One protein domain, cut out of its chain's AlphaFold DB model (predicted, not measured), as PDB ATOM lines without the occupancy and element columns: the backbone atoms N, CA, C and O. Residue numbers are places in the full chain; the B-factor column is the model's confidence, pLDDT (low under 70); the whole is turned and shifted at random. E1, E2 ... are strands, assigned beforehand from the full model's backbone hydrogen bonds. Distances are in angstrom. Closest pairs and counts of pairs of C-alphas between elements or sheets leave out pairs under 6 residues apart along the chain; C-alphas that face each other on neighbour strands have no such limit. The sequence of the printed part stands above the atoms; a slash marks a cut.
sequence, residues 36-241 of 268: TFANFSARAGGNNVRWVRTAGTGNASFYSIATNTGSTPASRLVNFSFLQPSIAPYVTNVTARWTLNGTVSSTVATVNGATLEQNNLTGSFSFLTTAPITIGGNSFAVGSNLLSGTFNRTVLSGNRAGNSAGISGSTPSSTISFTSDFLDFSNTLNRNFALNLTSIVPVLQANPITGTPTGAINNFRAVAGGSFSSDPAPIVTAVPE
ATOM      1  N   THR A  36       9.536   0.146 -26.332       94.31
ATOM      2  CA  THR A  36       9.657   1.444 -25.666       94.31
ATOM      3  C   THR A  36       9.289   2.524 -26.667       94.31
ATOM      4  O   THR A  36      10.015   2.745 -27.633       94.31
ATOM      5  N   PHE A  37       8.157   3.183 -26.446       95.56
ATOM      6  CA  PHE A  37       7.613   4.167 -27.378       95.56
ATOM      7  C   PHE A  37       7.915   5.608 -26.956       95.56
ATOM      8  O   PHE A  37       7.848   6.502 -27.795       95.56
ATOM      9  N   ALA A  38       8.265   5.853 -25.688       97.69
ATOM     10  CA  ALA A  38       8.590   7.187 -25.189       97.69
ATOM     11  C   ALA A  38       9.626   7.162 -24.062       97.69
ATOM     12  O   ALA A  38       9.749   6.183 -23.319       97.69
ATOM     13  N   ASN A  39      10.337   8.275 -23.900       98.00
ATOM     14  CA  ASN A  39      11.212   8.516 -22.763       98.00
ATOM     15  C   ASN A  39      11.205   9.987 -22.337       98.00
ATOM     16  O   ASN A  39      10.741  10.878 -23.052       98.00
ATOM     17  N   PHE A  40      11.738  10.234 -21.144       98.06
ATOM     18  CA  PHE A  40      12.003  11.585 -20.679       98.06
ATOM     19  C   PHE A  40      13.243  11.649 -19.789       98.06
ATOM     20  O   PHE A  40      13.620  10.679 -19.125       98.06
ATOM     21  N   SER A  41      13.857  12.826 -19.739       96.81
ATOM     22  CA  SER A  41      14.995  13.126 -18.874       96.81
ATOM     23  C   SER A  41      14.846  14.496 -18.219       96.81
ATOM     24  O   SER A  41      14.199  15.410 -18.738       96.81
ATOM     25  N   ALA A  42      15.436  14.654 -17.035       94.25
ATOM     26  CA  ALA A  42      15.460  15.941 -16.357       94.25
ATOM     27  C   ALA A  42      16.247  16.971 -17.188       94.25
ATOM     28  O   ALA A  42      17.378  16.717 -17.593       94.25
ATOM     29  N   ARG A  43      15.661  18.153 -17.416       88.00
ATOM     30  CA  ARG A  43      16.260  19.211 -18.253       88.00
ATOM     31  C   ARG A  43      17.352  20.021 -17.539       88.00
ATOM     32  O   ARG A  43      18.192  20.630 -18.188       88.00
ATOM     33  N   ALA A  44      17.345  20.032 -16.210       71.50
ATOM     34  CA  ALA A  44      18.361  20.672 -15.380       71.50
ATOM     35  C   ALA A  44      18.731  19.718 -14.239       71.50
ATOM     36  O   ALA A  44      17.832  19.150 -13.614       71.50
ATOM     37  N   GLY A  45      20.031  19.539 -13.984       67.69
ATOM     38  CA  GLY A  45      20.551  18.695 -12.907       67.69
ATOM     39  C   GLY A  45      20.092  19.214 -11.548       67.69
ATOM     40  O   GLY A  45      20.670  20.141 -10.990       67.69
ATOM     41  N   GLY A  46      18.992  18.675 -11.042       83.31
ATOM     42  CA  GLY A  46      18.386  19.145  -9.810       83.31
ATOM     43  C   GLY A  46      17.087  18.419  -9.524       83.31
ATOM     44  O   GLY A  46      16.359  18.045 -10.446       83.31
ATOM     45  N   ASN A  47      16.824  18.209  -8.236       93.00
ATOM     46  CA  ASN A  47      15.698  17.412  -7.774       93.00
ATOM     47  C   ASN A  47      14.386  17.864  -8.422       93.00
ATOM     48  O   ASN A  47      14.038  19.045  -8.397       93.00
ATOM     49  N   ASN A  48      13.655  16.911  -8.981       95.88
ATOM     50  CA  ASN A  48      12.358  17.129  -9.611       95.88
ATOM     51  C   ASN A  48      11.262  16.243  -9.010       95.88
ATOM     52  O   ASN A  48      10.102  16.441  -9.358       95.88
ATOM     53  N   VAL A  49      11.608  15.338  -8.087       97.69
ATOM     54  CA  VAL A  49      10.676  14.521  -7.301       97.69
ATOM     55  C   VAL A  49      10.947  14.695  -5.818       97.69
ATOM     56  O   VAL A  49      12.093  14.835  -5.380       97.69
ATOM     57  N   ARG A  50       9.871  14.640  -5.038       98.19
ATOM     58  CA  ARG A  50       9.903  14.563  -3.586       98.19
ATOM     59  C   ARG A  50       9.081  13.372  -3.109       98.19
ATOM     60  O   ARG A  50       7.974  13.157  -3.587       98.19
ATOM     61  N   TRP A  51       9.628  12.655  -2.137       98.62
ATOM     62  CA  TRP A  51       8.969  11.611  -1.365       98.62
ATOM     63  C   TRP A  51       8.764  12.099   0.067       98.62
ATOM     64  O   TRP A  51       9.697  12.608   0.697       98.62
ATOM     65  N   VAL A  52       7.551  11.958   0.591       98.19
ATOM     66  CA  VAL A  52       7.194  12.357   1.954       98.19
ATOM     67  C   VAL A  52       6.390  11.249   2.608       98.19
ATOM     68  O   VAL A  52       5.271  10.965   2.192       98.19
ATOM     69  N   ARG A  53       6.936  10.659   3.667       96.62
ATOM     70  CA  ARG A  53       6.217   9.716   4.521       96.62
ATOM     71  C   ARG A  53       5.452  10.415   5.635       96.62
ATOM     72  O   ARG A  53       5.859  11.469   6.128       96.62
ATOM     73  N   THR A  54       4.428   9.729   6.120       95.50
ATOM     74  CA  THR A  54       3.823   9.990   7.423       95.50
ATOM     75  C   THR A  54       4.536   9.126   8.463       95.50
ATOM     76  O   THR A  54       4.557   7.895   8.364       95.50
ATOM     77  N   ALA A  55       5.183   9.761   9.442       87.44
ATOM     78  CA  ALA A  55       6.018   9.069  10.425       87.44
ATOM     79  C   ALA A  55       5.234   7.990  11.196       87.44
ATOM     80  O   ALA A  55       4.082   8.198  11.560       87.44
ATOM     81  N   GLY A  56       5.871   6.839  11.436       84.56
ATOM     82  CA  GLY A  56       5.271   5.724  12.182       84.56
ATOM     83  C   GLY A  56       4.169   4.961  11.439       84.56
ATOM     84  O   GLY A  56       3.517   4.116  12.039       84.56
ATOM     85  N   THR A  57       3.955   5.238  10.149       93.62
ATOM     86  CA  THR A  57       2.924   4.572   9.340       93.62
ATOM     87  C   THR A  57       3.511   4.003   8.049       93.62
ATOM     88  O   THR A  57       4.595   4.397   7.615       93.62
ATOM     89  N   GLY A  58       2.762   3.115   7.394       95.50
ATOM     90  CA  GLY A  58       3.007   2.687   6.013       95.50
ATOM     91  C   GLY A  58       2.499   3.677   4.954       95.50
ATOM     92  O   GLY A  58       2.247   3.268   3.825       95.50
ATOM     93  N   ASN A  59       2.283   4.950   5.309       98.00
ATOM     94  CA  ASN A  59       1.735   5.951   4.397       98.00
ATOM     95  C   ASN A  59       2.833   6.867   3.855       98.00
ATOM     96  O   ASN A  59       3.678   7.367   4.607       98.00
ATOM     97  N   ALA A  60       2.775   7.147   2.557       98.25
ATOM     98  CA  ALA A  60       3.627   8.135   1.911       98.25
ATOM     99  C   ALA A  60       2.916   8.819   0.742       98.25
ATOM    100  O   ALA A  60       1.948   8.311   0.185       98.25
ATOM    101  N   SER A  61       3.432   9.980   0.362       98.25
ATOM    102  CA  SER A  61       3.081  10.707  -0.851       98.25
ATOM    103  C   SER A  61       4.348  10.982  -1.645       98.25
ATOM    104  O   SER A  61       5.420  11.199  -1.073       98.25
ATOM    105  N   PHE A  62       4.233  10.981  -2.963       98.56
ATOM    106  CA  PHE A  62       5.328  11.346  -3.842       98.56
ATOM    107  C   PHE A  62       4.807  12.166  -5.008       98.56
ATOM    108  O   PHE A  62       3.716  11.933  -5.521       98.56
ATOM    109  N   TYR A  63       5.571  13.174  -5.398       98.75
ATOM    110  CA  TYR A  63       5.124  14.125  -6.402       98.75
ATOM    111  C   TYR A  63       6.290  14.862  -7.042       98.75
ATOM    112  O   TYR A  63       7.389  14.945  -6.485       98.75
ATOM    113  N   SER A  64       6.038  15.423  -8.220       98.25
ATOM    114  CA  SER A  64       6.961  16.345  -8.865       98.25
ATOM    115  C   SER A  64       6.967  17.708  -8.168       98.25
ATOM    116  O   SER A  64       5.958  18.145  -7.608       98.25
ATOM    117  N   ILE A  65       8.102  18.406  -8.220       97.69
ATOM    118  CA  ILE A  65       8.299  19.729  -7.608       97.69
ATOM    119  C   ILE A  65       8.840  20.733  -8.633       97.69
ATOM    120  O   ILE A  65       9.661  20.384  -9.477       97.69
ATOM    121  N   ALA A  66       8.416  21.997  -8.545       95.00
ATOM    122  CA  ALA A  66       8.821  23.037  -9.500       95.00
ATOM    123  C   ALA A  66      10.293  23.458  -9.357       95.00
ATOM    124  O   ALA A  66      10.926  23.832 -10.345       95.00
ATOM    125  N   THR A  67      10.851  23.383  -8.146       94.06
ATOM    126  CA  THR A  67      12.226  23.788  -7.804       94.06
ATOM    127  C   THR A  67      12.945  22.679  -7.035       94.06
ATOM    128  O   THR A  67      12.298  21.843  -6.407       94.06
ATOM    129  N   ASN A  68      14.284  22.698  -7.012       93.44
ATOM    130  CA  ASN A  68      15.106  21.668  -6.350       93.44
ATOM    131  C   ASN A  68      14.783  21.511  -4.849       93.44
ATOM    132  O   ASN A  68      14.968  20.437  -4.270       93.44
ATOM    133  N   THR A  69      14.290  22.586  -4.228       93.75
ATOM    134  CA  THR A  69      13.939  22.696  -2.807       93.75
ATOM    135  C   THR A  69      12.425  22.781  -2.562       93.75
ATOM    136  O   THR A  69      12.003  22.862  -1.408       93.75
ATOM    137  N   GLY A  70      11.585  22.634  -3.595       94.88
ATOM    138  CA  GLY A  70      10.124  22.707  -3.484       94.88
ATOM    139  C   GLY A  70       9.518  21.706  -2.492       94.88
ATOM    140  O   GLY A  70      10.062  20.620  -2.265       94.88
ATOM    141  N   SER A  71       8.407  22.079  -1.861       95.75
ATOM    142  CA  SER A  71       7.721  21.277  -0.835       95.75
ATOM    143  C   SER A  71       6.278  20.928  -1.149       95.75
ATOM    144  O   SER A  71       5.664  20.196  -0.381       95.75
ATOM    145  N   THR A  72       5.766  21.410  -2.271       96.94
ATOM    146  CA  THR A  72       4.394  21.194  -2.712       96.94
ATOM    147  C   THR A  72       4.387  20.560  -4.102       96.94
ATOM    148  O   THR A  72       5.326  20.791  -4.876       96.94
ATOM    149  N   PRO A  73       3.347  19.776  -4.441       98.19
ATOM    150  CA  PRO A  73       3.157  19.265  -5.793       98.19
ATOM    151  C   PRO A  73       3.129  20.403  -6.817       98.19
ATOM    152  O   PRO A  73       2.398  21.378  -6.650       98.19
ATOM    153  N   ALA A  74       3.934  20.289  -7.871       97.56
ATOM    154  CA  ALA A  74       3.958  21.239  -8.979       97.56
ATOM    155  C   ALA A  74       4.590  20.621 -10.234       97.56
ATOM    156  O   ALA A  74       5.294  19.613 -10.165       97.56
ATOM    157  N   SER A  75       4.373  21.244 -11.396       96.50
ATOM    158  CA  SER A  75       4.994  20.803 -12.650       96.50
ATOM    159  C   SER A  75       6.476  21.176 -12.732       96.50
ATOM    160  O   SER A  75       6.848  22.286 -12.346       96.50
ATOM    161  N   ARG A  76       7.292  20.317 -13.347       96.44
ATOM    162  CA  ARG A  76       8.704  20.570 -13.663       96.44
ATOM    163  C   ARG A  76       8.947  20.456 -15.165       96.44
ATOM    164  O   ARG A  76       8.344  19.621 -15.824       96.44
ATOM    165  N   LEU A  77       9.853  21.267 -15.707       96.75
ATOM    166  CA  LEU A  77      10.277  21.121 -17.098       96.75
ATOM    167  C   LEU A  77      11.225  19.928 -17.270       96.75
ATOM    168  O   LEU A  77      12.211  19.798 -16.541       96.75
ATOM    169  N   VAL A  78      10.937  19.094 -18.264       97.50
ATOM    170  CA  VAL A  78      11.741  17.933 -18.667       97.50
ATOM    171  C   VAL A  78      11.952  17.943 -20.175       97.50
ATOM    172  O   VAL A  78      11.249  18.652 -20.897       97.50
ATOM    173  N   ASN A  79      12.903  17.144 -20.636       97.62
ATOM    174  CA  ASN A  79      13.034  16.799 -22.041       97.62
ATOM    175  C   ASN A  79      12.255  15.508 -22.292       97.62
ATOM    176  O   ASN A  79      12.456  14.533 -21.571       97.62
ATOM    177  N   PHE A  80      11.378  15.499 -23.287       97.94
ATOM    178  CA  PHE A  80      10.542  14.356 -23.647       97.94
ATOM    179  C   PHE A  80      10.782  13.972 -25.108       97.94
ATOM    180  O   PHE A  80      10.951  14.848 -25.958       97.94
ATOM    181  N   SER A  81      10.777  12.675 -25.410       97.62
ATOM    182  CA  SER A  81      10.847  12.181 -26.788       97.62
ATOM    183  C   SER A  81       9.918  10.995 -26.984       97.62
ATOM    184  O   SER A  81       9.847  10.106 -26.132       97.62
ATOM    185  N   PHE A  82       9.274  10.938 -28.147       96.06
ATOM    186  CA  PHE A  82       8.783   9.672 -28.667       96.06
ATOM    187  C   PHE A  82       9.905   8.945 -29.407       96.06
ATOM    188  O   PHE A  82      10.761   9.562 -30.034       96.06
ATOM    189  N   LEU A  83       9.894   7.619 -29.325       94.62
ATOM    190  CA  LEU A  83      10.895   6.735 -29.927       94.62
ATOM    191  C   LEU A  83      10.332   5.936 -31.105       94.62
ATOM    192  O   LEU A  83      11.085   5.323 -31.856       94.62
ATOM    193  N   GLN A  84       9.010   5.941 -31.281       89.56
ATOM    194  CA  GLN A  84       8.369   5.251 -32.390       89.56
ATOM    195  C   GLN A  84       8.654   5.994 -33.711       89.56
ATOM    196  O   GLN A  84       8.397   7.200 -33.785       89.56
ATOM    197  N   PRO A  85       9.134   5.307 -34.768       87.31
ATOM    198  CA  PRO A  85       9.585   5.956 -36.004       87.31
ATOM    199  C   PRO A  85       8.558   6.874 -36.676       87.31
ATOM    200  O   PRO A  85       8.934   7.863 -37.296       87.31
ATOM    201  N   SER A  86       7.265   6.575 -36.538       85.19
ATOM    202  CA  SER A  86       6.171   7.348 -37.138       85.19
ATOM    203  C   SER A  86       5.918   8.709 -36.480       85.19
ATOM    204  O   SER A  86       5.284   9.559 -37.098       85.19
ATOM    205  N   ILE A  87       6.397   8.940 -35.253       89.50
ATOM    206  CA  ILE A  87       6.175  10.198 -34.516       89.50
ATOM    207  C   ILE A  87       7.472  10.850 -34.011       89.50
ATOM    208  O   ILE A  87       7.522  12.069 -33.839       89.50
ATOM    209  N   ALA A  88       8.546  10.073 -33.832       91.38
ATOM    210  CA  ALA A  88       9.843  10.562 -33.364       91.38
ATOM    211  C   ALA A  88      10.385  11.775 -34.157       91.38
ATOM    212  O   ALA A  88      10.854  12.716 -33.510       91.38
ATOM    213  N   PRO A  89      10.266  11.857 -35.504       90.44
ATOM    214  CA  PRO A  89      10.730  13.024 -36.263       90.44
ATOM    215  C   PRO A  89      10.071  14.352 -35.865       90.44
ATOM    216  O   PRO A  89      10.652  15.411 -36.082       90.44
ATOM    217  N   TYR A  90       8.872  14.305 -35.280       90.00
ATOM    218  CA  TYR A  90       8.111  15.489 -34.878       90.00
ATOM    219  C   TYR A  90       8.273  15.825 -33.390       90.00
ATOM    220  O   TYR A  90       8.094  16.974 -32.990       90.00
ATOM    221  N   VAL A  91       8.594  14.831 -32.555       92.06
ATOM    222  CA  VAL A  91       8.655  14.967 -31.094       92.06
ATOM    223  C   VAL A  91       9.895  14.257 -30.553       92.06
ATOM    224  O   VAL A  91       9.830  13.152 -30.012       92.06
ATOM    225  N   THR A  92      11.039  14.926 -30.670       95.06
ATOM    226  CA  THR A  92      12.308  14.483 -30.083       95.06
ATOM    227  C   THR A  92      12.912  15.604 -29.251       95.06
ATOM    228  O   THR A  92      13.063  16.725 -29.730       95.06
ATOM    229  N   ASN A  93      13.275  15.289 -28.006       94.56
ATOM    230  CA  ASN A  93      13.898  16.211 -27.057       94.56
ATOM    231  C   ASN A  93      13.106  17.523 -26.873       94.56
ATOM    232  O   ASN A  93      13.681  18.600 -26.696       94.56
ATOM    233  N   VAL A  94      11.773  17.441 -26.926       95.69
ATOM    234  CA  VAL A  94      10.896  18.597 -26.732       95.69
ATOM    235  C   VAL A  94      10.833  18.953 -25.253       95.69
ATOM    236  O   VAL A  94      10.855  18.082 -24.381       95.69
ATOM    237  N   THR A  95      10.729  20.245 -24.948       96.81
ATOM    238  CA  THR A  95      10.481  20.669 -23.566       96.81
ATOM    239  C   THR A  95       9.019  20.397 -23.212       96.81
ATOM    240  O   THR A  95       8.108  20.822 -23.922       96.81
ATOM    241  N   ALA A  96       8.795  19.687 -22.108       97.81
ATOM    242  CA  ALA A  96       7.466  19.333 -21.621       97.81
ATOM    243  C   ALA A  96       7.284  19.730 -20.152       97.81
ATOM    244  O   ALA A  96       8.229  19.681 -19.357       97.81
ATOM    245  N   ARG A  97       6.056  20.095 -19.772       98.00
ATOM    246  CA  ARG A  97       5.652  20.220 -18.367       98.00
ATOM    247  C   ARG A  97       5.318  18.832 -17.853       98.00
ATOM    248  O   ARG A  97       4.300  18.266 -18.233       98.00
ATOM    249  N   TRP A  98       6.172  18.312 -16.988       98.31
ATOM    250  CA  TRP A  98       5.970  17.035 -16.335       98.31
ATOM    251  C   TRP A  98       5.312  17.211 -14.973       98.31
ATOM    252  O   TRP A  98       5.744  18.054 -14.179       98.31
ATOM    253  N   THR A  99       4.296  16.401 -14.696       98.44
ATOM    254  CA  THR A  99       3.771  16.211 -13.346       98.44
ATOM    255  C   THR A  99       3.826  14.743 -12.947       98.44
ATOM    256  O   THR A  99       3.657  13.855 -13.780       98.44
ATOM    257  N   LEU A 100       4.060  14.502 -11.662       98.69
ATOM    258  CA  LEU A 100       3.940  13.208 -11.003       98.69
ATOM    259  C   LEU A 100       3.160  13.436  -9.713       98.69
ATOM    260  O   LEU A 100       3.449  14.392  -8.990       98.69
ATOM    261  N   ASN A 101       2.205  12.569  -9.413       98.50
ATOM    262  CA  ASN A 101       1.514  12.568  -8.132       98.50
ATOM    263  C   ASN A 101       1.119  11.140  -7.773       98.50
ATOM    264  O   ASN A 101       0.582  10.413  -8.603       98.50
ATOM    265  N   GLY A 102       1.375  10.728  -6.544       98.44
ATOM    266  CA  GLY A 102       0.963   9.428  -6.073       98.44
ATOM    267  C   GLY A 102       1.140   9.250  -4.581       98.44
ATOM    268  O   GLY A 102       1.633  10.118  -3.855       98.44
ATOM    269  N   THR A 103       0.678   8.100  -4.124       98.56
ATOM    270  CA  THR A 103       0.589   7.747  -2.719       98.56
ATOM    271  C   THR A 103       0.958   6.290  -2.497       98.56
ATOM    272  O   THR A 103       0.967   5.459  -3.408       98.56
ATOM    273  N   VAL A 104       1.254   6.005  -1.240       98.38
ATOM    274  CA  VAL A 104       1.324   4.679  -0.653       98.38
ATOM    275  C   VAL A 104       0.368   4.702   0.525       98.38
ATOM    276  O   VAL A 104       0.445   5.610   1.355       98.38
ATOM    277  N   SER A 105      -0.517   3.714   0.593       97.06
ATOM    278  CA  SER A 105      -1.473   3.573   1.689       97.06
ATOM    279  C   SER A 105      -1.210   2.278   2.445       97.06
ATOM    280  O   SER A 105      -1.124   1.207   1.843       97.06
ATOM    281  N   SER A 106      -1.069   2.391   3.763       95.81
ATOM    282  CA  SER A 106      -0.968   1.293   4.726       95.81
ATOM    283  C   SER A 106       0.038   0.200   4.345       95.81
ATOM    284  O   SER A 106      -0.169  -0.967   4.661       95.81
ATOM    285  N   THR A 107       1.132   0.560   3.668       97.44
ATOM    286  CA  THR A 107       2.146  -0.395   3.209       97.44
ATOM    287  C   THR A 107       3.502  -0.037   3.807       97.44
ATOM    288  O   THR A 107       4.107   0.983   3.483       97.44
ATOM    289  N   VAL A 108       3.989  -0.885   4.708       97.38
ATOM    290  CA  VAL A 108       5.323  -0.756   5.306       97.38
ATOM    291  C   VAL A 108       6.387  -1.120   4.266       97.38
ATOM    292  O   VAL A 108       6.168  -2.005   3.440       97.38
ATOM    293  N   ALA A 109       7.523  -0.419   4.284       97.56
ATOM    294  CA  ALA A 109       8.650  -0.751   3.422       97.56
ATOM    295  C   ALA A 109       9.248  -2.112   3.811       97.56
ATOM    296  O   ALA A 109       9.307  -2.467   4.987       97.56
ATOM    297  N   THR A 110       9.734  -2.868   2.838       97.00
ATOM    298  CA  THR A 110      10.338  -4.187   3.055       97.00
ATOM    299  C   THR A 110      11.823  -4.155   2.731       97.00
ATOM    300  O   THR A 110      12.272  -3.366   1.903       97.00
ATOM    301  N   VAL A 111      12.601  -5.006   3.398       95.69
ATOM    302  CA  VAL A 111      14.033  -5.173   3.125       95.69
ATOM    303  C   VAL A 111      14.290  -6.625   2.755       95.69
ATOM    304  O   VAL A 111      13.914  -7.522   3.505       95.69
ATOM    305  N   ASN A 112      14.945  -6.847   1.617       92.94
ATOM    306  CA  ASN A 112      15.427  -8.153   1.183       92.94
ATOM    307  C   ASN A 112      16.925  -8.049   0.866       92.94
ATOM    308  O   ASN A 112      17.325  -7.440  -0.127       92.94
ATOM    309  N   GLY A 113      17.766  -8.573   1.760       91.31
ATOM    310  CA  GLY A 113      19.205  -8.319   1.720       91.31
ATOM    311  C   GLY A 113      19.507  -6.823   1.853       91.31
ATOM    312  O   GLY A 113      19.159  -6.201   2.855       91.31
ATOM    313  N   ALA A 114      20.150  -6.243   0.836       92.38
ATOM    314  CA  ALA A 114      20.432  -4.806   0.768       92.38
ATOM    315  C   ALA A 114      19.332  -3.998   0.058       92.38
ATOM    316  O   ALA A 114      19.378  -2.769   0.077       92.38
ATOM    317  N   THR A 115      18.358  -4.654  -0.572       96.25
ATOM    318  CA  THR A 115      17.302  -3.987  -1.336       96.25
ATOM    319  C   THR A 115      16.215  -3.496  -0.391       96.25
ATOM    320  O   THR A 115      15.668  -4.273   0.391       96.25
ATOM    321  N   LEU A 116      15.907  -2.203  -0.464       97.88
ATOM    322  CA  LEU A 116      14.770  -1.577   0.196       97.88
ATOM    323  C   LEU A 116      13.659  -1.367  -0.831       97.88
ATOM    324  O   LEU A 116      13.883  -0.753  -1.875       97.88
ATOM    325  N   GLU A 117      12.461  -1.831  -0.501       98.00
ATOM    326  CA  GLU A 117      11.302  -1.753  -1.379       98.00
ATOM    327  C   GLU A 117      10.133  -1.058  -0.697       98.00
ATOM    328  O   GLU A 117       9.841  -1.265   0.481       98.00
ATOM    329  N   GLN A 118       9.429  -0.248  -1.472       98.31
ATOM    330  CA  GLN A 118       8.110   0.239  -1.140       98.31
ATOM    331  C   GLN A 118       7.139  -0.306  -2.173       98.31
ATOM    332  O   GLN A 118       7.212   0.039  -3.350       98.31
ATOM    333  N   ASN A 119       6.219  -1.146  -1.715       97.69
ATOM    334  CA  ASN A 119       5.199  -1.750  -2.560       97.69
ATOM    335  C   ASN A 119       3.917  -0.907  -2.579       97.69
ATOM    336  O   ASN A 119       3.738   0.000  -1.761       97.69
ATOM    337  N   ASN A 120       3.009  -1.261  -3.492       97.19
ATOM    338  CA  ASN A 120       1.653  -0.713  -3.599       97.19
ATOM    339  C   ASN A 120       1.592   0.802  -3.843       97.19
ATOM    340  O   ASN A 120       0.701   1.490  -3.339       97.19
ATOM    341  N   LEU A 121       2.521   1.331  -4.640       98.50
ATOM    342  CA  LEU A 121       2.432   2.709  -5.107       98.50
ATOM    343  C   LEU A 121       1.252   2.839  -6.078       98.50
ATOM    344  O   LEU A 121       1.047   1.997  -6.958       98.50
ATOM    345  N   THR A 122       0.495   3.918  -5.913       98.62
ATOM    346  CA  THR A 122      -0.616   4.300  -6.791       98.62
ATOM    347  C   THR A 122      -0.474   5.763  -7.157       98.62
ATOM    348  O   THR A 122      -0.182   6.584  -6.290       98.62
ATOM    349  N   GLY A 123      -0.687   6.123  -8.416       98.38
ATOM    350  CA  GLY A 123      -0.546   7.508  -8.834       98.38
ATOM    351  C   GLY A 123      -0.793   7.744 -10.311       98.38
ATOM    352  O   GLY A 123      -1.345   6.911 -11.030       98.38
ATOM    353  N   SER A 124      -0.379   8.922 -10.750       98.56
ATOM    354  CA  SER A 124      -0.466   9.376 -12.123       98.56
ATOM    355  C   SER A 124       0.707  10.275 -12.488       98.56
ATOM    356  O   SER A 124       1.406  10.831 -11.635       98.56
ATOM    357  N   PHE A 125       0.927  10.407 -13.788       98.75
ATOM    358  CA  PHE A 125       1.872  11.350 -14.360       98.75
ATOM    359  C   PHE A 125       1.287  11.984 -15.622       98.75
ATOM    360  O   PHE A 125       0.402  11.411 -16.261       98.75
ATOM    361  N   SER A 126       1.810  13.147 -16.004       98.62
ATOM    362  CA  SER A 126       1.477  13.792 -17.278       98.62
ATOM    363  C   SER A 126       2.653  14.559 -17.862       98.62
ATOM    364  O   SER A 126       3.497  15.071 -17.127       98.62
ATOM    365  N   PHE A 127       2.682  14.652 -19.187       98.62
ATOM    366  CA  PHE A 127       3.600  15.453 -19.981       98.62
ATOM    367  C   PHE A 127       2.775  16.330 -20.919       98.62
ATOM    368  O   PHE A 127       2.107  15.824 -21.818       98.62
ATOM    369  N   LEU A 128       2.831  17.644 -20.715       98.44
ATOM    370  CA  LEU A 128       2.136  18.613 -21.563       98.44
ATOM    371  C   LEU A 128       3.132  19.433 -22.381       98.44
ATOM    372  O   LEU A 128       4.203  19.791 -21.880       98.44
ATOM    373  N   THR A 129       2.776  19.768 -23.618       97.56
ATOM    374  CA  THR A 129       3.609  20.613 -24.482       97.56
ATOM    375  C   THR A 129       3.792  22.017 -23.889       97.56
ATOM    376  O   THR A 129       2.858  22.606 -23.344       97.56
ATOM    377  N   THR A 130       4.999  22.588 -23.993       97.44
ATOM    378  CA  THR A 130       5.252  24.003 -23.633       97.44
ATOM    379  C   THR A 130       5.223  24.954 -24.824       97.44
ATOM    380  O   THR A 130       5.214  26.165 -24.638       97.44
ATOM    381  N   ALA A 131       5.250  24.409 -26.036       95.88
ATOM    382  CA  ALA A 131       5.201  25.126 -27.301       95.88
ATOM    383  C   ALA A 131       4.280  24.354 -28.260       95.88
ATOM    384  O   ALA A 131       4.081  23.154 -28.047       95.88
ATOM    385  N   PRO A 132       3.712  25.003 -29.291       93.69
ATOM    386  CA  PRO A 132       2.969  24.295 -30.324       93.69
ATOM    387  C   PRO A 132       3.830  23.227 -31.013       93.69
ATOM    388  O   PRO A 132       5.036  23.417 -31.180       93.69
ATOM    389  N   ILE A 133       3.211  22.117 -31.417       91.75
ATOM    390  CA  ILE A 133       3.874  21.006 -32.120       91.75
ATOM    391  C   ILE A 133       3.090  20.688 -33.388       91.75
ATOM    392  O   ILE A 133       1.864  20.637 -33.351       91.75
ATOM    393  N   THR A 134       3.791  20.423 -34.490       89.62
ATOM    394  CA  THR A 134       3.168  20.009 -35.753       89.62
ATOM    395  C   THR A 134       3.506  18.555 -36.065       89.62
ATOM    396  O   THR A 134       4.680  18.218 -36.202       89.62
ATOM    397  N   ILE A 135       2.488  17.703 -36.219       86.12
ATOM    398  CA  ILE A 135       2.627  16.280 -36.583       86.12
ATOM    399  C   ILE A 135       1.738  15.993 -37.788       86.12
ATOM    400  O   ILE A 135       0.536  16.261 -37.753       86.12
ATOM    401  N   GLY A 136       2.322  15.464 -38.867       80.19
ATOM    402  CA  GLY A 136       1.566  15.116 -40.080       80.19
ATOM    403  C   GLY A 136       0.753  16.285 -40.661       80.19
ATOM    404  O   GLY A 136      -0.352  16.083 -41.148       80.19
ATOM    405  N   GLY A 137       1.252  17.521 -40.534       80.69
ATOM    406  CA  GLY A 137       0.566  18.738 -40.992       80.69
ATOM    407  C   GLY A 137      -0.490  19.309 -40.036       80.69
ATOM    408  O   GLY A 137      -0.986  20.405 -40.284       80.69
ATOM    409  N   ASN A 138      -0.799  18.634 -38.924       82.94
ATOM    410  CA  ASN A 138      -1.717  19.135 -37.900       82.94
ATOM    411  C   ASN A 138      -0.946  19.873 -36.805       82.94
ATOM    412  O   ASN A 138       0.031  19.339 -36.280       82.94
ATOM    413  N   SER A 139      -1.394  21.080 -36.457       89.00
ATOM    414  CA  SER A 139      -0.811  21.882 -35.379       89.00
ATOM    415  C   SER A 139      -1.570  21.660 -34.076       89.00
ATOM    416  O   SER A 139      -2.791  21.806 -34.019       89.00
ATOM    417  N   PHE A 140      -0.827  21.336 -33.029       91.06
ATOM    418  CA  PHE A 140      -1.320  21.110 -31.682       91.06
ATOM    419  C   PHE A 140      -0.882  22.269 -30.796       91.06
ATOM    420  O   PHE A 140       0.279  22.686 -30.820       91.06
ATOM    421  N   ALA A 141      -1.818  22.804 -30.016       94.25
ATOM    422  CA  ALA A 141      -1.578  23.974 -29.186       94.25
ATOM    423  C   ALA A 141      -0.639  23.672 -28.001       94.25
ATOM    424  O   ALA A 141      -0.354  22.520 -27.655       94.25
ATOM    425  N   VAL A 142      -0.179  24.736 -27.339       96.88
ATOM    426  CA  VAL A 142       0.465  24.628 -26.021       96.88
ATOM    427  C   VAL A 142      -0.492  23.945 -25.044       96.88
ATOM    428  O   VAL A 142      -1.680  24.255 -25.024       96.88
ATOM    429  N   GLY A 143       0.031  23.045 -24.210       96.62
ATOM    430  CA  GLY A 143      -0.758  22.295 -23.236       96.62
ATOM    431  C   GLY A 143      -1.335  20.980 -23.758       96.62
ATOM    432  O   GLY A 143      -1.975  20.280 -22.979       96.62
ATOM    433  N   SER A 144      -1.081  20.617 -25.019       96.56
ATOM    434  CA  SER A 144      -1.482  19.315 -25.571       96.56
ATOM    435  C   SER A 144      -0.817  18.167 -24.804       96.56
ATOM    436  O   SER A 144       0.330  18.284 -24.355       96.56
ATOM    437  N   ASN A 145      -1.532  17.056 -24.649       97.25
ATOM    438  CA  ASN A 145      -1.097  15.886 -23.901       97.25
ATOM    439  C   ASN A 145      -0.141  15.028 -24.736       97.25
ATOM    440  O   ASN A 145      -0.565  14.211 -25.555       97.25
ATOM    441  N   LEU A 146       1.163  15.178 -24.487       96.94
ATOM    442  CA  LEU A 146       2.181  14.286 -25.048       96.94
ATOM    443  C   LEU A 146       1.936  12.868 -24.548       96.94
ATOM    444  O   LEU A 146       1.746  11.947 -25.335       96.94
ATOM    445  N   LEU A 147       1.891  12.696 -23.235       98.06
ATOM    446  CA  LEU A 147       1.619  11.411 -22.618       98.06
ATOM    447  C   LEU A 147       1.129  11.642 -21.197       98.06
ATOM    448  O   LEU A 147       1.739  12.384 -20.433       98.06
ATOM    449  N   SER A 148       0.068  10.955 -20.812       98.50
ATOM    450  CA  SER A 148      -0.380  10.880 -19.428       98.50
ATOM    451  C   SER A 148      -0.674   9.439 -19.076       98.50
ATOM    452  O   SER A 148      -1.036   8.645 -19.944       98.50
ATOM    453  N   GLY A 149      -0.537   9.092 -17.806       98.12
ATOM    454  CA  GLY A 149      -0.841   7.747 -17.362       98.12
ATOM    455  C   GLY A 149      -1.233   7.665 -15.905       98.12
ATOM    456  O   GLY A 149      -0.908   8.539 -15.103       98.12
ATOM    457  N   THR A 150      -1.933   6.586 -15.577       98.44
ATOM    458  CA  THR A 150      -2.215   6.191 -14.196       98.44
ATOM    459  C   THR A 150      -1.597   4.834 -13.931       98.44
ATOM    460  O   THR A 150      -1.445   4.022 -14.848       98.44
ATOM    461  N   PHE A 151      -1.220   4.596 -12.684       98.38
ATOM    462  CA  PHE A 151      -0.641   3.337 -12.267       98.38
ATOM    463  C   PHE A 151      -1.099   2.953 -10.862       98.38
ATOM    464  O   PHE A 151      -1.340   3.808 -10.010       98.38
ATOM    465  N   ASN A 152      -1.206   1.653 -10.619       98.12
ATOM    466  CA  ASN A 152      -1.549   1.064  -9.331       98.12
ATOM    467  C   ASN A 152      -0.738  -0.222  -9.135       98.12
ATOM    468  O   ASN A 152      -0.461  -0.932 -10.105       98.12
ATOM    469  N   ARG A 153      -0.408  -0.538  -7.880       97.12
ATOM    470  CA  ARG A 153       0.393  -1.707  -7.481       97.12
ATOM    471  C   ARG A 153       1.787  -1.699  -8.109       97.12
ATOM    472  O   ARG A 153       2.274  -2.734  -8.556       97.12
ATOM    473  N   THR A 154       2.413  -0.527  -8.175       97.94
ATOM    474  CA  THR A 154       3.805  -0.389  -8.625       97.94
ATOM    475  C   THR A 154       4.754  -0.410  -7.436       97.94
ATOM    476  O   THR A 154       4.326  -0.295  -6.281       97.94
ATOM    477  N   VAL A 155       6.047  -0.559  -7.707       98.06
ATOM    478  CA  VAL A 155       7.073  -0.723  -6.672       98.06
ATOM    479  C   VAL A 155       8.133   0.352  -6.833       98.06
ATOM    480  O   VAL A 155       8.558   0.641  -7.950       98.06
ATOM    481  N   LEU A 156       8.563   0.940  -5.718       98.50
ATOM    482  CA  LEU A 156       9.842   1.633  -5.634       98.50
ATOM    483  C   LEU A 156      10.865   0.667  -5.046       98.50
ATOM    484  O   LEU A 156      10.634   0.142  -3.963       98.50
ATOM    485  N   SER A 157      11.988   0.457  -5.722       98.19
ATOM    486  CA  SER A 157      13.068  -0.410  -5.244       98.19
ATOM    487  C   SER A 157      14.430   0.251  -5.437       98.19
ATOM    488  O   SER A 157      14.663   0.949  -6.426       98.19
ATOM    489  N   GLY A 158      15.334   0.057  -4.485       98.06
ATOM    490  CA  GLY A 158      16.718   0.508  -4.579       98.06
ATOM    491  C   GLY A 158      17.557  -0.014  -3.423       98.06
ATOM    492  O   GLY A 158      17.042  -0.609  -2.476       98.06
ATOM    493  N   ASN A 159      18.865   0.218  -3.472       96.62
ATOM    494  CA  ASN A 159      19.738  -0.206  -2.382       96.62
ATOM    495  C   ASN A 159      19.493   0.664  -1.149       96.62
ATOM    496  O   ASN A 159      19.489   1.895  -1.215       96.62
ATOM    497  N   ARG A 160      19.345   0.017   0.002       95.62
ATOM    498  CA  ARG A 160      19.323   0.676   1.299       95.62
ATOM    499  C   ARG A 160      20.623   1.453   1.511       95.62
ATOM    500  O   ARG A 160      21.702   0.954   1.212       95.62
ATOM    501  N   ALA A 161      20.502   2.672   2.029       96.19
ATOM    502  CA  ALA A 161      21.569   3.669   2.113       96.19
ATOM    503  C   ALA A 161      22.178   4.078   0.752       96.19
ATOM    504  O   ALA A 161      23.223   4.722   0.719       96.19
ATOM    505  N   GLY A 162      21.521   3.752  -0.365       96.62
ATOM    506  CA  GLY A 162      21.937   4.137  -1.710       96.62
ATOM    507  C   GLY A 162      21.444   5.523  -2.135       96.62
ATOM    508  O   GLY A 162      20.542   6.113  -1.537       96.62
ATOM    509  N   ASN A 163      22.027   6.035  -3.221       97.31
ATOM    510  CA  ASN A 163      21.653   7.314  -3.842       97.31
ATOM    511  C   ASN A 163      20.841   7.150  -5.137       97.31
ATOM    512  O   ASN A 163      20.626   8.125  -5.864       97.31
ATOM    513  N   SER A 164      20.394   5.931  -5.431       97.19
ATOM    514  CA  SER A 164      19.583   5.607  -6.599       97.19
ATOM    515  C   SER A 164      18.488   4.599  -6.261       97.19
ATOM    516  O   SER A 164      18.614   3.796  -5.335       97.19
ATOM    517  N   ALA A 165      17.398   4.676  -7.014       98.38
ATOM    518  CA  ALA A 165      16.267   3.760  -6.953       98.38
ATOM    519  C   ALA A 165      15.530   3.773  -8.298       98.38
ATOM    520  O   ALA A 165      15.812   4.599  -9.168       98.38
ATOM    521  N   GLY A 166      14.549   2.896  -8.457       97.88
ATOM    522  CA  GLY A 166      13.595   2.936  -9.554       97.88
ATOM    523  C   GLY A 166      12.170   2.845  -9.033       97.88
ATOM    524  O   GLY A 166      11.932   2.182  -8.029       97.88
ATOM    525  N   ILE A 167      11.231   3.502  -9.712       98.44
ATOM    526  CA  ILE A 167       9.802   3.196  -9.612       98.44
ATOM    527  C   ILE A 167       9.415   2.490 -10.898       98.44
ATOM    528  O   ILE A 167       9.578   3.062 -11.973       98.44
ATOM    529  N   SER A 168       8.891   1.279 -10.809       97.62
ATOM    530  CA  SER A 168       8.470   0.539 -11.991       97.62
ATOM    531  C   SER A 168       7.189  -0.236 -11.747       97.62
ATOM    532  O   SER A 168       6.814  -0.565 -10.616       97.62
ATOM    533  N   GLY A 169       6.498  -0.505 -12.845       96.25
ATOM    534  CA  GLY A 169       5.329  -1.357 -12.868       96.25
ATOM    535  C   GLY A 169       5.132  -1.909 -14.262       96.25
ATOM    536  O   GLY A 169       5.347  -1.204 -15.249       96.25
ATOM    537  N   SER A 170       4.666  -3.145 -14.327       95.38
ATOM    538  CA  SER A 170       4.310  -3.816 -15.567       95.38
ATOM    539  C   SER A 170       2.985  -4.541 -15.387       95.38
ATOM    540  O   SER A 170       2.701  -5.126 -14.344       95.38
ATOM    541  N   THR A 171       2.130  -4.501 -16.396       92.69
ATOM    542  CA  THR A 171       0.972  -5.395 -16.436       92.69
ATOM    543  C   THR A 171       1.453  -6.838 -16.657       92.69
ATOM    544  O   THR A 171       2.441  -7.039 -17.368       92.69
ATOM    545  N   PRO A 172       0.770  -7.856 -16.104       90.94
ATOM    546  CA  PRO A 172      -0.491  -7.769 -15.363       90.94
ATOM    547  C   PRO A 172      -0.341  -7.574 -13.841       90.94
ATOM    548  O   PRO A 172      -1.354  -7.486 -13.151       90.94
ATOM    549  N   SER A 173       0.876  -7.526 -13.286       92.06
ATOM    550  CA  SER A 173       1.075  -7.400 -11.828       92.06
ATOM    551  C   SER A 173       0.681  -6.019 -11.287       92.06
ATOM    552  O   SER A 173       0.181  -5.907 -10.163       92.06
ATOM    553  N   SER A 174       0.854  -4.986 -12.111       94.25
ATOM    554  CA  SER A 174       0.378  -3.619 -11.901       94.25
ATOM    555  C   SER A 174      -0.774  -3.284 -12.854       94.25
ATOM    556  O   SER A 174      -0.885  -3.842 -13.944       94.25
ATOM    557  N   THR A 175      -1.615  -2.318 -12.483       96.19
ATOM    558  CA  THR A 175      -2.584  -1.716 -13.416       96.19
ATOM    559  C   THR A 175      -1.979  -0.444 -13.975       96.19
ATOM    560  O   THR A 175      -1.604   0.422 -13.193       96.19
ATOM    561  N   ILE A 176      -1.870  -0.325 -15.301       97.25
ATOM    562  CA  ILE A 176      -1.277   0.840 -15.968       97.25
ATOM    563  C   ILE A 176      -2.174   1.274 -17.127       97.25
ATOM    564  O   ILE A 176      -2.613   0.455 -17.939       97.25
ATOM    565  N   SER A 177      -2.428   2.575 -17.232       96.56
ATOM    566  CA  SER A 177      -3.092   3.178 -18.387       96.56
ATOM    567  C   SER A 177      -2.266   4.316 -18.957       96.56
ATOM    568  O   SER A 177      -1.600   5.033 -18.212       96.56
ATOM    569  N   PHE A 178      -2.327   4.471 -20.277       97.81
ATOM    570  CA  PHE A 178      -1.731   5.587 -20.998       97.81
ATOM    571  C   PHE A 178      -2.794   6.281 -21.844       97.81
ATOM    572  O   PHE A 178      -3.731   5.648 -22.326       97.81
ATOM    573  N   THR A 179      -2.634   7.588 -22.004       97.19
ATOM    574  CA  THR A 179      -3.436   8.448 -22.875       97.19
ATOM    575  C   THR A 179      -2.515   9.471 -23.524       97.19
ATOM    576  O   THR A 179      -1.516   9.883 -22.929       97.19
ATOM    577  N   SER A 180      -2.839   9.880 -24.740       95.88
ATOM    578  CA  SER A 180      -2.087  10.864 -25.512       95.88
ATOM    579  C   SER A 180      -3.029  11.506 -26.523       95.88
ATOM    580  O   SER A 180      -3.988  10.864 -26.946       95.88
ATOM    581  N   ASP A 181      -2.732  12.732 -26.941       93.12
ATOM    582  CA  ASP A 181      -3.421  13.363 -28.073       93.12
ATOM    583  C   ASP A 181      -2.889  12.851 -29.429       93.12
ATOM    584  O   ASP A 181      -3.437  13.176 -30.481       93.12
ATOM    585  N   PHE A 182      -1.812  12.055 -29.416       89.56
ATOM    586  CA  PHE A 182      -1.073  11.624 -30.610       89.56
ATOM    587  C   PHE A 182      -1.055  10.107 -30.818       89.56
ATOM    588  O   PHE A 182      -0.730   9.633 -31.910       89.56
ATOM    589  N   LEU A 183      -1.333   9.351 -29.756       92.44
ATOM    590  CA  LEU A 183      -1.212   7.900 -29.709       92.44
ATOM    591  C   LEU A 183      -2.505   7.274 -29.187       92.44
ATOM    592  O   LEU A 183      -2.998   7.659 -28.126       92.44
ATOM    593  N   ASP A 184      -2.988   6.253 -29.887       92.88
ATOM    594  CA  ASP A 184      -4.051   5.372 -29.423       92.88
ATOM    595  C   ASP A 184      -3.460   4.131 -28.742       92.88
ATOM    596  O   ASP A 184      -2.624   3.416 -29.301       92.88
ATOM    597  N   PHE A 185      -3.926   3.886 -27.517       94.38
ATOM    598  CA  PHE A 185      -3.530   2.769 -26.665       94.38
ATOM    599  C   PHE A 185      -4.602   1.673 -26.568       94.38
ATOM    600  O   PHE A 185      -4.420   0.726 -25.796       94.38
ATOM    601  N   SER A 186      -5.709   1.781 -27.308       91.94
ATOM    602  CA  SER A 186      -6.840   0.841 -27.282       91.94
ATOM    603  C   SER A 186      -6.439  -0.600 -27.614       91.94
ATOM    604  O   SER A 186      -6.997  -1.542 -27.055       91.94
ATOM    605  N   ASN A 187      -5.424  -0.773 -28.463       90.06
ATOM    606  CA  ASN A 187      -4.891  -2.067 -28.881       90.06
ATOM    607  C   ASN A 187      -3.766  -2.603 -27.976       90.06
ATOM    608  O   ASN A 187      -3.299  -3.719 -28.196       90.06
ATOM    609  N   THR A 188      -3.296  -1.821 -26.999       91.62
ATOM    610  CA  THR A 188      -2.163  -2.203 -26.143       91.62
ATOM    611  C   THR A 188      -2.635  -3.092 -24.998       91.62
ATOM    612  O   THR A 188      -3.541  -2.721 -24.249       91.62
ATOM    613  N   LEU A 189      -2.012  -4.262 -24.852       89.44
ATOM    614  CA  LEU A 189      -2.398  -5.277 -23.867       89.44
ATOM    615  C   LEU A 189      -1.466  -5.249 -22.659       89.44
ATOM    616  O   LEU A 189      -1.912  -5.246 -21.512       89.44
ATOM    617  N   ASN A 190      -0.167  -5.171 -22.938       93.44
ATOM    618  CA  ASN A 190       0.883  -5.083 -21.949       93.44
ATOM    619  C   ASN A 190       1.421  -3.655 -21.893       93.44
ATOM    620  O   ASN A 190       1.738  -3.058 -22.919       93.44
ATOM    621  N   ARG A 191       1.541  -3.092 -20.696       95.44
ATOM    622  CA  ARG A 191       2.055  -1.741 -20.463       95.44
ATOM    623  C   ARG A 191       3.083  -1.778 -19.352       95.44
ATOM    624  O   ARG A 191       2.908  -2.469 -18.352       95.44
ATOM    625  N   ASN A 192       4.151  -1.020 -19.539       95.50
ATOM    626  CA  ASN A 192       5.254  -0.922 -18.603       95.50
ATOM    627  C   ASN A 192       5.726   0.528 -18.523       95.50
ATOM    628  O   ASN A 192       5.750   1.246 -19.526       95.50
ATOM    629  N   PHE A 193       6.149   0.943 -17.339       97.19
ATOM    630  CA  PHE A 193       6.954   2.145 -17.194       97.19
ATOM    631  C   PHE A 193       8.052   1.923 -16.163       97.19
ATOM    632  O   PHE A 193       7.911   1.142 -15.220       97.19
ATOM    633  N   ALA A 194       9.133   2.672 -16.334       97.56
ATOM    634  CA  ALA A 194      10.205   2.755 -15.362       97.56
ATOM    635  C   ALA A 194      10.612   4.217 -15.188       97.56
ATOM    636  O   ALA A 194      10.945   4.899 -16.156       97.56
ATOM    637  N   LEU A 195      10.596   4.693 -13.947       98.06
ATOM    638  CA  LEU A 195      11.196   5.952 -13.535       98.06
ATOM    639  C   LEU A 195      12.498   5.637 -12.809       98.06
ATOM    640  O   LEU A 195      12.488   4.965 -11.783       98.06
ATOM    641  N   ASN A 196      13.608   6.157 -13.308       97.31
ATOM    642  CA  ASN A 196      14.902   6.073 -12.652       97.31
ATOM    643  C   ASN A 196      15.063   7.282 -11.738       97.31
ATOM    644  O   ASN A 196      14.964   8.419 -12.201       97.31
ATOM    645  N   LEU A 197      15.324   7.034 -10.459       97.94
ATOM    646  CA  LEU A 197      15.587   8.047  -9.447       97.94
ATOM    647  C   LEU A 197      17.091   8.085  -9.171       97.94
ATOM    648  O   LEU A 197      17.669   7.111  -8.694       97.94
ATOM    649  N   THR A 198      17.726   9.214  -9.455       96.62
ATOM    650  CA  THR A 198      19.149   9.464  -9.204       96.62
ATOM    651  C   THR A 198      19.326  10.620  -8.225       96.62
ATOM    652  O   THR A 198      18.392  11.379  -7.956       96.62
ATOM    653  N   SER A 199      20.527  10.742  -7.653       95.69
ATOM    654  CA  SER A 199      20.861  11.793  -6.681       95.69
ATOM    655  C   SER A 199      19.892  11.843  -5.491       95.69
ATOM    656  O   SER A 199      19.526  12.924  -5.030       95.69
ATOM    657  N   ILE A 200      19.470  10.671  -4.999       97.75
ATOM    658  CA  ILE A 200      18.580  10.567  -3.842       97.75
ATOM    659  C   ILE A 200      19.249  11.213  -2.623       97.75
ATOM    660  O   ILE A 200      20.358  10.831  -2.235       97.75
ATOM    661  N   VAL A 201      18.569  12.205  -2.040       96.12
ATOM    662  CA  VAL A 201      19.038  12.970  -0.880       96.12
ATOM    663  C   VAL A 201      17.886  13.315   0.085       96.12
ATOM    664  O   VAL A 201      16.902  13.935  -0.335       96.12
ATOM    665  N   PRO A 202      17.992  12.984   1.390       96.00
ATOM    666  CA  PRO A 202      18.953  12.049   2.003       96.00
ATOM    667  C   PRO A 202      18.888  10.645   1.377       96.00
ATOM    668  O   PRO A 202      17.931  10.357   0.665       96.00
ATOM    669  N   VAL A 203      19.894   9.795   1.624       97.00
ATOM    670  CA  VAL A 203      19.982   8.431   1.052       97.00
ATOM    671  C   VAL A 203      18.696   7.620   1.243       97.00
ATOM    672  O   VAL A 203      17.965   7.807   2.219       97.00
ATOM    673  N   LEU A 204      18.447   6.680   0.331       97.94
ATOM    674  CA  LEU A 204      17.280   5.806   0.367       97.94
ATOM    675  C   LEU A 204      17.292   4.960   1.650       97.94
ATOM    676  O   LEU A 204      18.153   4.104   1.839       97.94
ATOM    677  N   GLN A 205      16.349   5.207   2.559       97.00
ATOM    678  CA  GLN A 205      16.369   4.613   3.896       97.00
ATOM    679  C   GLN A 205      14.959   4.417   4.448       97.00
ATOM    680  O   GLN A 205      14.049   5.163   4.104       97.00
ATOM    681  N   ALA A 206      14.786   3.467   5.364       96.31
ATOM    682  CA  ALA A 206      13.591   3.341   6.198       96.31
ATOM    683  C   ALA A 206      13.986   3.076   7.660       96.31
ATOM    684  O   ALA A 206      15.100   2.615   7.929       96.31
ATOM    685  N   ASN A 207      13.079   3.387   8.591       94.12
ATOM    686  CA  ASN A 207      13.285   3.188  10.027       94.12
ATOM    687  C   ASN A 207      12.626   1.881  10.508       94.12
ATOM    688  O   ASN A 207      11.509   1.608  10.066       94.12
ATOM    689  N   PRO A 208      13.242   1.145  11.454       92.75
ATOM    690  CA  PRO A 208      14.601   1.332  11.987       92.75
ATOM    691  C   PRO A 208      15.682   1.113  10.919       92.75
ATOM    692  O   PRO A 208      15.479   0.314  10.016       92.75
ATOM    693  N   ILE A 209      16.817   1.825  11.025       90.56
ATOM    694  CA  ILE A 209      17.953   1.791  10.068       90.56
ATOM    695  C   ILE A 209      18.625   0.412   9.999       90.56
ATOM    696  O   ILE A 209      19.227   0.056   8.988       90.56
ATOM    697  N   THR A 210      18.504  -0.378  11.056       87.81
ATOM    698  CA  THR A 210      18.937  -1.771  11.115       87.81
ATOM    699  C   THR A 210      17.711  -2.652  11.332       87.81
ATOM    700  O   THR A 210      16.802  -2.294  12.077       87.81
ATOM    701  N   GLY A 211      17.660  -3.792  10.641       88.75
ATOM    702  CA  GLY A 211      16.517  -4.707  10.688       88.75
ATOM    703  C   GLY A 211      15.342  -4.301   9.790       88.75
ATOM    704  O   GLY A 211      15.509  -3.552   8.819       88.75
ATOM    705  N   THR A 212      14.172  -4.858  10.114       92.88
ATOM    706  CA  THR A 212      12.918  -4.734   9.360       92.88
ATOM    707  C   THR A 212      12.278  -3.362   9.575       92.88
ATOM    708  O   THR A 212      12.063  -2.985  10.729       92.88
ATOM    709  N   PRO A 213      11.942  -2.612   8.509       96.00
ATOM    710  CA  PRO A 213      11.249  -1.339   8.647       96.00
ATOM    711  C   PRO A 213       9.891  -1.475   9.345       96.00
ATOM    712  O   PRO A 213       9.202  -2.481   9.203       96.00
ATOM    713  N   THR A 214       9.482  -0.430  10.059       95.44
ATOM    714  CA  THR A 214       8.170  -0.341  10.728       95.44
ATOM    715  C   THR A 214       7.227   0.661  10.063       95.44
ATOM    716  O   THR A 214       6.087   0.828  10.488       95.44
ATOM    717  N   GLY A 215       7.679   1.337   9.006       96.31
ATOM    718  CA  GLY A 215       6.878   2.279   8.232       96.31
ATOM    719  C   GLY A 215       7.345   2.393   6.785       96.31
ATOM    720  O   GLY A 215       8.184   1.619   6.324       96.31
ATOM    721  N   ALA A 216       6.793   3.367   6.068       97.75
ATOM    722  CA  ALA A 216       7.202   3.677   4.704       97.75
ATOM    723  C   ALA A 216       8.650   4.203   4.633       97.75
ATOM    724  O   ALA A 216       9.223   4.652   5.636       97.75
ATOM    725  N   ILE A 217       9.218   4.194   3.423       97.81
ATOM    726  CA  ILE A 217      10.532   4.787   3.127       97.81
ATOM    727  C   ILE A 217      10.578   6.249   3.603       97.81
ATOM    728  O   ILE A 217       9.605   6.995   3.480       97.81
ATOM    729  N   ASN A 218      11.713   6.654   4.173       97.62
ATOM    730  CA  ASN A 218      11.954   7.990   4.708       97.62
ATOM    731  C   ASN A 218      11.859   9.075   3.627       97.62
ATOM    732  O   ASN A 218      11.942   8.816   2.432       97.62
ATOM    733  N   ASN A 219      11.698  10.325   4.062       97.75
ATOM    734  CA  ASN A 219      11.619  11.466   3.156       97.75
ATOM    735  C   ASN A 219      12.910  11.601   2.345       97.75
ATOM    736  O   ASN A 219      13.995  11.619   2.924       97.75
ATOM    737  N   PHE A 220      12.782  11.794   1.036       98.06
ATOM    738  CA  PHE A 220      13.912  12.103   0.168       98.06
ATOM    739  C   PHE A 220      13.477  12.966  -1.016       98.06
ATOM    740  O   PHE A 220      12.291  13.171  -1.291       98.06
ATOM    741  N   ARG A 221      14.465  13.492  -1.726       97.94
ATOM    742  CA  ARG A 221      14.324  14.128  -3.033       97.94
ATOM    743  C   ARG A 221      15.208  13.404  -4.028       97.94
ATOM    744  O   ARG A 221      16.213  12.832  -3.624       97.94
ATOM    745  N   ALA A 222      14.831  13.438  -5.296       97.69
ATOM    746  CA  ALA A 222      15.590  12.797  -6.356       97.69
ATOM    747  C   ALA A 222      15.444  13.550  -7.678       97.69
ATOM    748  O   ALA A 222      14.523  14.356  -7.864       97.69
ATOM    749  N   VAL A 223      16.337  13.232  -8.606       97.50
ATOM    750  CA  VAL A 223      16.199  13.522 -10.028       97.50
ATOM    751  C   VAL A 223      15.584  12.302 -10.702       97.50
ATOM    752  O   VAL A 223      16.100  11.199 -10.595       97.50
ATOM    753  N   ALA A 224      14.477  12.500 -11.397       97.38
ATOM    754  CA  ALA A 224      13.736  11.481 -12.106       97.38
ATOM    755  C   ALA A 224      13.863  11.671 -13.617       97.38
ATOM    756  O   ALA A 224      13.685  12.778 -14.137       97.38
ATOM    757  N   GLY A 225      14.134  10.566 -14.301       97.12
ATOM    758  CA  GLY A 225      13.912  10.356 -15.730       97.12
ATOM    759  C   GLY A 225      13.221   9.009 -15.919       97.12
ATOM    760  O   GLY A 225      13.002   8.298 -14.939       97.12
ATOM    761  N   GLY A 226      12.882   8.620 -17.141       97.19
ATOM    762  CA  GLY A 226      12.209   7.339 -17.325       97.19
ATOM    763  C   GLY A 226      11.834   6.995 -18.752       97.19
ATOM    764  O   GLY A 226      12.090   7.751 -19.690       97.19
ATOM    765  N   SER A 227      11.218   5.828 -18.891       97.69
ATOM    766  CA  SER A 227      10.762   5.262 -20.153       97.69
ATOM    767  C   SER A 227       9.388   4.615 -20.017       97.69
ATOM    768  O   SER A 227       8.980   4.176 -18.936       97.69
ATOM    769  N   PHE A 228       8.688   4.559 -21.144       97.94
ATOM    770  CA  PHE A 228       7.349   4.003 -21.268       97.94
ATOM    771  C   PHE A 228       7.325   3.020 -22.425       97.94
ATOM    772  O   PHE A 228       7.834   3.313 -23.514       97.94
ATOM    773  N   SER A 229       6.725   1.864 -22.181       96.88
ATOM    774  CA  SER A 229       6.680   0.784 -23.151       96.88
ATOM    775  C   SER A 229       5.309   0.133 -23.175       96.88
ATOM    776  O   SER A 229       4.603   0.082 -22.163       96.88
ATOM    777  N   SER A 230       4.941  -0.398 -24.332       95.44
ATOM    778  CA  SER A 230       3.761  -1.237 -24.466       95.44
ATOM    779  C   SER A 230       3.979  -2.350 -25.477       95.44
ATOM    780  O   SER A 230       4.885  -2.302 -26.315       95.44
ATOM    781  N   ASP A 231       3.126  -3.355 -25.369       91.88
ATOM    782  CA  ASP A 231       2.981  -4.422 -26.336       91.88
ATOM    783  C   ASP A 231       1.482  -4.717 -26.558       91.88
ATOM    784  O   ASP A 231       0.763  -5.031 -25.601       91.88
ATOM    785  N   PRO A 232       0.973  -4.585 -27.793       91.81
ATOM    786  CA  PRO A 232       1.643  -4.016 -28.967       91.81
ATOM    787  C   PRO A 232       2.075  -2.545 -28.798       91.81
ATOM    788  O   PRO A 232       1.726  -1.876 -27.820       91.81
ATOM    789  N   ALA A 233       2.850  -2.028 -29.758       90.00
ATOM    790  CA  ALA A 233       3.136  -0.594 -29.852       90.00
ATOM    791  C   ALA A 233       1.830   0.202 -30.060       90.00
ATOM    792  O   ALA A 233       0.929  -0.291 -30.752       90.00
ATOM    793  N   PRO A 234       1.718   1.424 -29.513       92.38
ATOM    794  CA  PRO A 234       0.538   2.242 -29.733       92.38
ATOM    795  C   PRO A 234       0.455   2.696 -31.195       92.38
ATOM    796  O   PRO A 234       1.459   2.808 -31.910       92.38
ATOM    797  N   ILE A 235      -0.764   2.966 -31.650       89.25
ATOM    798  CA  ILE A 235      -1.012   3.438 -33.014       89.25
ATOM    799  C   ILE A 235      -0.894   4.957 -33.015       89.25
ATOM    800  O   ILE A 235      -1.498   5.627 -32.183       89.25
ATOM    801  N   VAL A 236      -0.144   5.524 -33.961       84.81
ATOM    802  CA  VAL A 236      -0.123   6.979 -34.140       84.81
ATOM    803  C   VAL A 236      -1.436   7.397 -34.784       84.81
ATOM    804  O   VAL A 236      -1.701   7.058 -35.937       84.81
ATOM    805  N   THR A 237      -2.246   8.157 -34.057       72.69
ATOM    806  CA  THR A 237      -3.457   8.781 -34.590       72.69
ATOM    807  C   THR A 237      -3.062  10.054 -35.324       72.69
ATOM    808  O   THR A 237      -3.436  11.162 -34.941       72.69
ATOM    809  N   ALA A 238      -2.258   9.919 -36.380       58.03
ATOM    810  CA  ALA A 238      -2.180  10.976 -37.370       58.03
ATOM    811  C   ALA A 238      -3.580  11.043 -37.987       58.03
ATOM    812  O   ALA A 238      -4.006  10.117 -38.678       58.03
ATOM    813  N   VAL A 239      -4.329  12.086 -37.620       53.72
ATOM    814  CA  VAL A 239      -5.612  12.475 -38.221       53.72
ATOM    815  C   VAL A 239      -5.557  12.162 -39.719       53.72
ATOM    816  O   VAL A 239      -4.527  12.486 -40.318       53.72
ATOM    817  N   PRO A 240      -6.591  11.547 -40.337       50.56
ATOM    818  CA  PRO A 240      -6.509  11.186 -41.743       50.56
ATOM    819  C   PRO A 240      -6.095  12.424 -42.524       50.56
ATOM    820  O   PRO A 240      -6.734  13.472 -42.396       50.56
ATOM    821  N   GLU A 241      -4.970  12.318 -43.229       53.84
ATOM    822  CA  GLU A 241      -4.325  13.480 -43.827       53.84
ATOM    823  C   GLU A 241      -5.360  14.236 -44.674       53.84
ATOM    824  O   GLU A 241      -6.180  13.588 -45.335       53.84
TER     825      GLU A 241
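AT A GLANCE: This is residues 36 to 241 of the 268 residues of the protein "PEP-CTERM domain-containing protein" of Sandarakinorhabdus cyanobacteriorum (UniProt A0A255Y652). A flattened barrel of antiparallel strands: one broad wall holds E5, E7 and the first part of E10, the opposite wall holds E1, E13 and E14, and strand pairs lead round between the walls. E7 and E10 bend sharply to pass from one wall to the other; the small hairpin E8 and E9 lies beyond one end, and the loop of residues 202 to 219 is at the other. The printed part has 206 residues, with no named helix and strands E1 to E14 in that order along the chain; the class is all strand. Twelve strands form one branched, twisted antiparallel sheet, and E8 and E9 form another. The whole is compact, with a radius of gyration of the C-alphas of 17.5 A, but elongated, with spans of 61 by 35 by 22 A.

IN THESE COORDINATES: The large sheet holds E7, residues 115 to 129, 36.4 A long; E10, 145 to 159, 34.0 A; E13, 190 to 201, 33.2 A; E14, 220 to 231, 33.1 A; and E5, 94 to 104, 31.1 A. Its shorter strands are E1, 36 to 42; E2, 49 to 53; E3, 60 to 64; E4, 76 to 82; E6, 110 to 112; E11, 165 to 170; and E12, 175 to 179. E8, 133 to 135, and E9, 138 to 140, make the small sheet. E1 begins at C-alpha 36 (9.657, 1.444, -25.666), and E14 ends at C-alpha 231 (2.981, -4.422, -26.336).

HOW THE PARTS SIT: E7 bends by 81 degrees at residue 120 and E10 by 86 degrees at residue 152. They are antiparallel neighbours, with N 123 and O 151 2.9 A apart. On the other side of E7 lie E5, with N 101 and O 124 at 2.9 A, and E6, an edge strand. Beside E5, E3 and E4 lie on one side; N 62 and O 102 are 2.9 A apart, and N 78 and O 96 3.0 A. E11 and E12 lie on one side of E10, with N 157 and O 166 at 2.9 A and N 150 and O 177 at 3.1 A. E13 and E14, a hairpin, have N 196 and O 225 at 2.8 A. E1 and E2 lie on the other side of E14, with N 40 and O 226 at 2.9 A and N 51 and O 220 at 2.8 A. E7 and E14 are apart.

THE WHOLE: The C-alphas farthest apart, of Thr 210 and Glu 241, are 61.6 A apart. The printed part has no cut. The links E3 to E4, E4 to E5 and E13 to E14 are long. Mean pLDDT of the printed part is 94.1; residue 45 and residues 238 to 241 are under 70.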